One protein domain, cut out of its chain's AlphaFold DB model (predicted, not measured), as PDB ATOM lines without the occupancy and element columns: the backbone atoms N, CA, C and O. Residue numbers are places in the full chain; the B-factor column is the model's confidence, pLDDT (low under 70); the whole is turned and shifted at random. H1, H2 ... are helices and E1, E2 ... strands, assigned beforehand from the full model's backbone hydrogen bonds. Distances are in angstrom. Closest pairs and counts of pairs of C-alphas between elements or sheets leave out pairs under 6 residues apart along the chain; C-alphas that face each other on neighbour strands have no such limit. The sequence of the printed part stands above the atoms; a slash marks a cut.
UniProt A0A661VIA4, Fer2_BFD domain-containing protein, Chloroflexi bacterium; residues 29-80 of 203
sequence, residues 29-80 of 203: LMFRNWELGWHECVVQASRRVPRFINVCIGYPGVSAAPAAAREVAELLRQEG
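AT A GLANCE: This is residues 29 to 80 of the 203 residues of the protein "Fer2_BFD domain-containing protein" of Chloroflexi bacterium (UniProt A0A661VIA4). A two-stranded hairpin, E1 and E2, has one helix, H1, packed along one of its faces, running nearly in line with the strands. The stretch from residue 29 to 41, with no named element, folds into a loop beyond the end of the hairpin where E1 begins and E2 ends. The printed part has 52 residues, with two named strands and then one named helix along the chain; the sheet, in the order E1, E2, is antiparallel. The class is mixed, helices and strands, with under half of the residues in named elements. The whole is only just compact, close to loose, with a radius of gyration of the C-alphas of 11.8 A and spans of 33 by 24 by 14 A.

IN THESE COORDINATES: Start at Leu 29 and go on to C-alpha 42 at (171.630, 268.899, 217.693), where E1, residues 42 to 45, begins. E2 holds residues 53 to 56. Find C-alpha 65 at (182.429, 272.869, 217.546); from there H1, residues 65 to 78, runs 19.8 A to C-alpha 78 at (166.498, 284.332, 214.745).

HOW THE PARTS SIT: Look first at E1 and E2, an antiparallel hairpin at 169 degrees between directions. N 42 and O 56 are 2.8 A apart and N 44 and O 54 are 3.0 A apart, both within hydrogen-bond range. The closest C-alphas of E1 and H1 are those of Val 43 and Val 72, 6.6 A apart. Those of E2 and H1 are Ile 53 and Val 72, at 7.3 A. In H1 every O i to N i+4 pair is within hydrogen-bond range.

THE WHOLE: Compare Trp 34 with Gly 80: their C-alphas, the two farthest apart, are 34.3 A apart. The printed part has no cut, and both links, E1 to E2 and E2 to H1, are short. The mean pLDDT of the printed part is 86.5, and no printed residue is under 70.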
ATOM      1  N   LEU A  29     180.042 259.652 227.389       79.12
ATOM      2  CA  LEU A  29     179.646 260.093 226.062       79.12
ATOM      3  C   LEU A  29     178.143 260.332 226.062       79.12
ATOM      4  O   LEU A  29     177.379 259.535 226.609       79.12
ATOM      5  N   MET A  30     177.728 261.431 225.444       76.06
ATOM      6  CA  MET A  30     176.313 261.707 225.251       76.06
ATOM      7  C   MET A  30     175.762 260.760 224.189       76.06
ATOM      8  O   MET A  30     176.232 260.743 223.054       76.06
ATOM      9  N   PHE A  31     174.756 259.983 224.582       77.00
ATOM     10  CA  PHE A  31     173.991 259.116 223.699       77.00
ATOM     11  C   PHE A  31     172.574 259.658 223.584       77.00
ATOM     12  O   PHE A  31     171.935 259.941 224.600       77.00
ATOM     13  N   ARG A  32     172.092 259.835 222.357       70.88
ATOM     14  CA  ARG A  32     170.795 260.470 222.093       70.88
ATOM     15  C   ARG A  32     169.831 259.530 221.393       70.88
ATOM     16  O   ARG A  32     168.728 259.335 221.893       70.88
ATOM     17  N   ASN A  33     170.255 258.937 220.282       73.56
ATOM     18  CA  ASN A  33     169.434 258.038 219.481       73.56
ATOM     19  C   ASN A  33     170.124 256.674 219.343       73.56
ATOM     20  O   ASN A  33     171.320 256.607 219.075       73.56
ATOM     21  N   TRP A  34     169.364 255.589 219.498       74.44
ATOM     22  CA  TRP A  34     169.849 254.225 219.288       74.44
ATOM     23  C   TRP A  34     170.174 253.908 217.818       74.44
ATOM     24  O   TRP A  34     171.025 253.068 217.550       74.44
ATOM     25  N   GLU A  35     169.539 254.603 216.874       76.75
ATOM     26  CA  GLU A  35     169.679 254.381 215.427       76.75
ATOM     27  C   GLU A  35     170.912 255.086 214.842       76.75
ATOM     28  O   GLU A  35     171.674 254.495 214.083       76.75
ATOM     29  N   LEU A  36     171.120 256.354 215.214       71.62
ATOM     30  CA  LEU A  36     172.254 257.179 214.765       71.62
ATOM     31  C   LEU A  36     173.453 257.105 215.725       71.62
ATOM     32  O   LEU A  36     174.570 257.511 215.390       71.62
ATOM     33  N   GLY A  37     173.226 256.589 216.932       73.38
ATOM     34  CA  GLY A  37     174.229 256.429 217.967       73.38
ATOM     35  C   GLY A  37     174.844 257.753 218.416       73.38
ATOM     36  O   GLY A  37     174.167 258.734 218.724       73.38
ATOM     37  N   TRP A  38     176.171 257.757 218.472       70.56
ATOM     38  CA  TRP A  38     176.996 258.826 219.042       70.56
ATOM     39  C   TRP A  38     177.283 259.974 218.067       70.56
ATOM     40  O   TRP A  38     177.969 260.920 218.449       70.56
ATOM     41  N   HIS A  39     176.822 259.879 216.816       77.00
ATOM     42  CA  HIS A  39     177.162 260.819 215.740       77.00
ATOM     43  C   HIS A  39     176.177 261.983 215.606       77.00
ATOM     44  O   HIS A  39     176.449 262.945 214.888       77.00
ATOM     45  N   GLU A  40     175.034 261.915 216.290       79.75
ATOM     46  CA  GLU A  40     174.016 262.955 216.216       79.75
ATOM     47  C   GLU A  40     174.480 264.231 216.939       79.75
ATOM     48  O   GLU A  40     174.838 264.211 218.118       79.75
ATOM     49  N   CYS A  41     174.447 265.355 216.223       82.38
ATOM     50  CA  CYS A  41     174.623 266.691 216.780       82.38
ATOM     51  C   CYS A  41     173.313 267.460 216.612       82.38
ATOM     52  O   CYS A  41     172.721 267.453 215.537       82.38
ATOM     53  N   VAL A  42     172.865 268.123 217.671       86.56
ATOM     54  CA  VAL A  42     171.630 268.899 217.693       86.56
ATOM     55  C   VAL A  42     171.944 270.285 218.220       86.56
ATOM     56  O   VAL A  42     172.333 270.446 219.378       86.56
ATOM     57  N   VAL A  43     171.717 271.282 217.378       91.75
ATOM     58  CA  VAL A  43     171.774 272.692 217.737       91.75
ATOM     59  C   VAL A  43     170.396 273.266 217.424       91.75
ATOM     60  O   VAL A  43     169.991 273.318 216.272       91.75
ATOM     61  N   GLN A  44     169.605 273.591 218.447       93.69
ATOM     62  CA  GLN A  44     168.214 274.015 218.234       93.69
ATOM     63  C   GLN A  44     167.704 274.968 219.313       93.69
ATOM     64  O   GLN A  44     168.011 274.807 220.497       93.69
ATOM     65  N   ALA A  45     166.839 275.903 218.926       94.56
ATOM     66  CA  ALA A  45     166.072 276.705 219.870       94.56
ATOM     67  C   ALA A  45     165.028 275.849 220.615       94.56
ATOM     68  O   ALA A  45     164.467 274.881 220.089       94.56
ATOM     69  N   SER A  46     164.774 276.180 221.878       93.94
ATOM     70  CA  SER A  46     163.761 275.520 222.694       93.94
ATOM     71  C   SER A  46     162.364 275.949 222.272       93.94
ATOM     72  O   SER A  46     162.028 277.126 222.275       93.94
ATOM     73  N   ARG A  47     161.489 274.970 222.035       92.81
ATOM     74  CA  ARG A  47     160.068 275.223 221.742       92.81
ATOM     75  C   ARG A  47     159.268 275.726 222.950       92.81
ATOM     76  O   ARG A  47     158.130 276.143 222.788       92.81
ATOM     77  N   ARG A  48     159.815 275.601 224.166       95.06
ATOM     78  CA  ARG A  48     159.111 275.916 225.426       95.06
ATOM     79  C   ARG A  48     159.663 277.142 226.138       95.06
ATOM     80  O   ARG A  48     158.938 277.770 226.898       95.06
ATOM     81  N   VAL A  49     160.945 277.442 225.941       94.06
ATOM     82  CA  VAL A  49     161.645 278.514 226.651       94.06
ATOM     83  C   VAL A  49     162.237 279.454 225.606       94.06
ATOM     84  O   VAL A  49     163.228 279.082 224.977       94.06
ATOM     85  N   PRO A  50     161.644 280.641 225.397       87.75
ATOM     86  CA  PRO A  50     162.159 281.611 224.436       87.75
ATOM     87  C   PRO A  50     163.622 281.958 224.717       87.75
ATOM     88  O   PRO A  50     164.002 282.091 225.885       87.75
ATOM     89  N   ARG A  51     164.429 282.147 223.665       88.50
ATOM     90  CA  ARG A  51     165.860 282.506 223.759       88.50
ATOM     91  C   ARG A  51     166.739 281.480 224.485       88.50
ATOM     92  O   ARG A  51     167.823 281.815 224.960       88.50
ATOM     93  N   PHE A  52     166.295 280.230 224.579       93.50
ATOM     94  CA  PHE A  52     167.096 279.128 225.105       93.50
ATOM     95  C   PHE A  52     167.521 278.205 223.965       93.50
ATOM     96  O   PHE A  52     166.671 277.583 223.329       93.50
ATOM     97  N   ILE A  53     168.826 278.075 223.724       94.75
ATOM     98  CA  ILE A  53     169.373 277.211 222.670       94.75
ATOM     99  C   ILE A  53     169.987 275.964 223.298       94.75
ATOM    100  O   ILE A  53     170.828 276.039 224.190       94.75
ATOM    101  N   ASN A  54     169.565 274.805 222.806       92.62
ATOM    102  CA  ASN A  54     170.130 273.513 223.152       92.62
ATOM    103  C   ASN A  54     171.271 273.195 222.191       92.62
ATOM    104  O   ASN A  54     171.065 273.187 220.979       92.62
ATOM    105  N   VAL A  55     172.440 272.884 222.744       91.50
ATOM    106  CA  VAL A  55     173.623 272.460 221.993       91.50
ATOM    107  C   VAL A  55     174.039 271.092 222.524       91.50
ATOM    108  O   VAL A  55     174.714 270.980 223.545       91.50
ATOM    109  N   CYS A  56     173.586 270.039 221.855       87.75
ATOM    110  CA  CYS A  56     173.931 268.656 222.163       87.75
ATOM    111  C   CYS A  56     174.857 268.142 221.069       87.75
ATOM    112  O   CYS A  56     174.411 267.890 219.955       87.75
ATOM    113  N   ILE A  57     176.139 267.979 221.374       84.25
ATOM    114  CA  ILE A  57     177.127 267.556 220.384       84.25
ATOM    115  C   ILE A  57     177.539 266.110 220.667       84.25
ATOM    116  O   ILE A  57     177.942 265.783 221.785       84.25
ATOM    117  N   GLY A  58     177.418 265.258 219.651       81.38
ATOM    118  CA  GLY A  58     177.894 263.880 219.677       81.38
ATOM    119  C   GLY A  58     179.423 263.771 219.669       81.38
ATOM    120  O   GLY A  58     180.157 264.760 219.603       81.38
ATOM    121  N   TYR A  59     179.937 262.548 219.731       79.06
ATOM    122  CA  TYR A  59     181.376 262.286 219.677       79.06
ATOM    123  C   TYR A  59     181.928 262.525 218.254       79.06
ATOM    124  O   TYR A  59     181.307 262.069 217.293       79.06
ATOM    125  N   PRO A  60     183.099 263.184 218.073       71.75
ATOM    126  CA  PRO A  60     184.075 263.630 219.080       71.75
ATOM    127  C   PRO A  60     183.909 265.084 219.558       71.75
ATOM    128  O   PRO A  60     184.735 265.566 220.329       71.75
ATOM    129  N   GLY A  61     182.876 265.789 219.101       79.00
ATOM    130  CA  GLY A  61     182.461 267.139 219.495       79.00
ATOM    131  C   GLY A  61     183.410 268.304 219.201       79.00
ATOM    132  O   GLY A  61     182.965 269.340 218.715       79.00
ATOM    133  N   VAL A  62     184.716 268.134 219.397       84.25
ATOM    134  CA  VAL A  62     185.743 269.149 219.124       84.25
ATOM    135  C   VAL A  62     185.799 269.501 217.636       84.25
ATOM    136  O   VAL A  62     185.922 270.671 217.287       84.25
ATOM    137  N   SER A  63     185.654 268.511 216.752       87.19
ATOM    138  CA  SER A  63     185.632 268.734 215.300       87.19
ATOM    139  C   SER A  63     184.377 269.475 214.827       87.19
ATOM    140  O   SER A  63     184.452 270.254 213.882       87.19
ATOM    141  N   ALA A  64     183.236 269.260 215.488       86.69
ATOM    142  CA  ALA A  64     181.963 269.891 215.141       86.69
ATOM    143  C   ALA A  64     181.803 271.295 215.750       86.69
ATOM    144  O   ALA A  64     180.983 272.078 215.271       86.69
ATOM    145  N   ALA A  65     182.588 271.636 216.778       89.25
ATOM    146  CA  ALA A  65     182.429 272.869 217.546       89.25
ATOM    147  C   ALA A  65     182.422 274.161 216.697       89.25
ATOM    148  O   ALA A  65     181.542 274.990 216.936       89.25
ATOM    149  N   PRO A  66     183.299 274.362 215.688       90.06
ATOM    150  CA  PRO A  66     183.264 275.584 214.877       90.06
ATOM    151  C   PRO A  66     181.988 275.721 214.037       90.06
ATOM    152  O   PRO A  66     181.453 276.821 213.904       90.06
ATOM    153  N   ALA A  67     181.489 274.614 213.479       89.81
ATOM    154  CA  ALA A  67     180.251 274.607 212.703       89.81
ATOM    155  C   ALA A  67     179.037 274.834 213.615       89.81
ATOM    156  O   ALA A  67     178.223 275.714 213.340       89.81
ATOM    157  N   ALA A  68     178.987 274.129 214.750       91.25
ATOM    158  CA  ALA A  68     177.950 274.309 215.759       91.25
ATOM    159  C   ALA A  68     177.910 275.752 216.286       91.25
ATOM    160  O   ALA A  68     176.834 276.312 216.454       91.25
ATOM    161  N   ALA A  69     179.064 276.396 216.494       92.62
ATOM    162  CA  ALA A  69     179.122 277.789 216.935       92.62
ATOM    163  C   ALA A  69     178.473 278.761 215.931       92.62
ATOM    164  O   ALA A  69     177.780 279.690 216.344       92.62
ATOM    165  N   ARG A  70     178.654 278.538 214.620       92.81
ATOM    166  CA  ARG A  70     177.994 279.341 213.574       92.81
ATOM    167  C   ARG A  70     176.481 279.146 213.583       92.81
ATOM    168  O   ARG A  70     175.742 280.120 213.486       92.81
ATOM    169  N   GLU A  71     176.030 277.905 213.739       94.31
ATOM    170  CA  GLU A  71     174.605 277.575 213.823       94.31
ATOM    171  C   GLU A  71     173.953 278.190 215.070       94.31
ATOM    172  O   GLU A  71     172.881 278.784 214.978       94.31
ATOM    173  N   VAL A  72     174.637 278.154 216.220       95.25
ATOM    174  CA  VAL A  72     174.190 278.840 217.444       95.25
ATOM    175  C   VAL A  72     174.050 280.344 217.218       95.25
ATOM    176  O   VAL A  72     173.042 280.915 217.626       95.25
ATOM    177  N   ALA A  73     175.028 280.993 216.580       94.00
ATOM    178  CA  ALA A  73     174.964 282.430 216.311       94.00
ATOM    179  C   ALA A  73     173.751 282.792 215.440       94.00
ATOM    180  O   ALA A  73     173.024 283.736 215.750       94.00
ATOM    181  N   GLU A  74     173.481 282.006 214.399       94.25
ATOM    182  CA  GLU A  74     172.326 282.223 213.529       94.25
ATOM    183  C   GLU A  74     170.993 282.003 214.264       94.25
ATOM    184  O   GLU A  74     170.084 282.823 214.152       94.25
ATOM    185  N   LEU A  75     170.886 280.960 215.092       95.06
ATOM    186  CA  LEU A  75     169.699 280.736 215.922       95.06
ATOM    187  C   LEU A  75     169.482 281.862 216.939       95.06
ATOM    188  O   LEU A  75     168.348 282.286 217.144       95.06
ATOM    189  N   LEU A  76     170.545 282.389 217.557       94.00
ATOM    190  CA  LEU A  76     170.435 283.543 218.455       94.00
ATOM    191  C   LEU A  76     169.860 284.758 217.723       94.00
ATOM    192  O   LEU A  76     168.982 285.435 218.259       94.00
ATOM    193  N   ARG A  77     170.321 285.013 216.492       93.31
ATOM    194  CA  ARG A  77     169.803 286.088 215.636       93.31
ATOM    195  C   ARG A  77     168.313 285.904 215.346       93.31
ATOM    196  O   ARG A  77     167.547 286.859 215.452       93.31
ATOM    197  N   GLN A  78     167.899 284.682 215.013       92.88
ATOM    198  CA  GLN A  78     166.498 284.332 214.745       92.88
ATOM    199  C   GLN A  78     165.607 284.467 215.989       92.88
ATOM    200  O   GLN A  78     164.472 284.925 215.880       92.88
ATOM    201  N   GLU A  79     166.138 284.169 217.176       93.44
ATOM    202  CA  GLU A  79     165.473 284.373 218.475       93.44
ATOM    203  C   GLU A  79     165.442 285.854 218.922       93.44
ATOM    204  O   GLU A  79     165.002 286.172 220.032       93.44
ATOM    205  N   GLY A  80     165.890 286.778 218.062       91.88
ATOM    206  CA  GLY A  80     165.799 288.224 218.261       91.88
ATOM    207  C   GLY A  80     167.035 288.873 218.884       91.88
ATOM    208  O   GLY A  80     166.971 290.049 219.248       91.88
TER     209      GLY A  80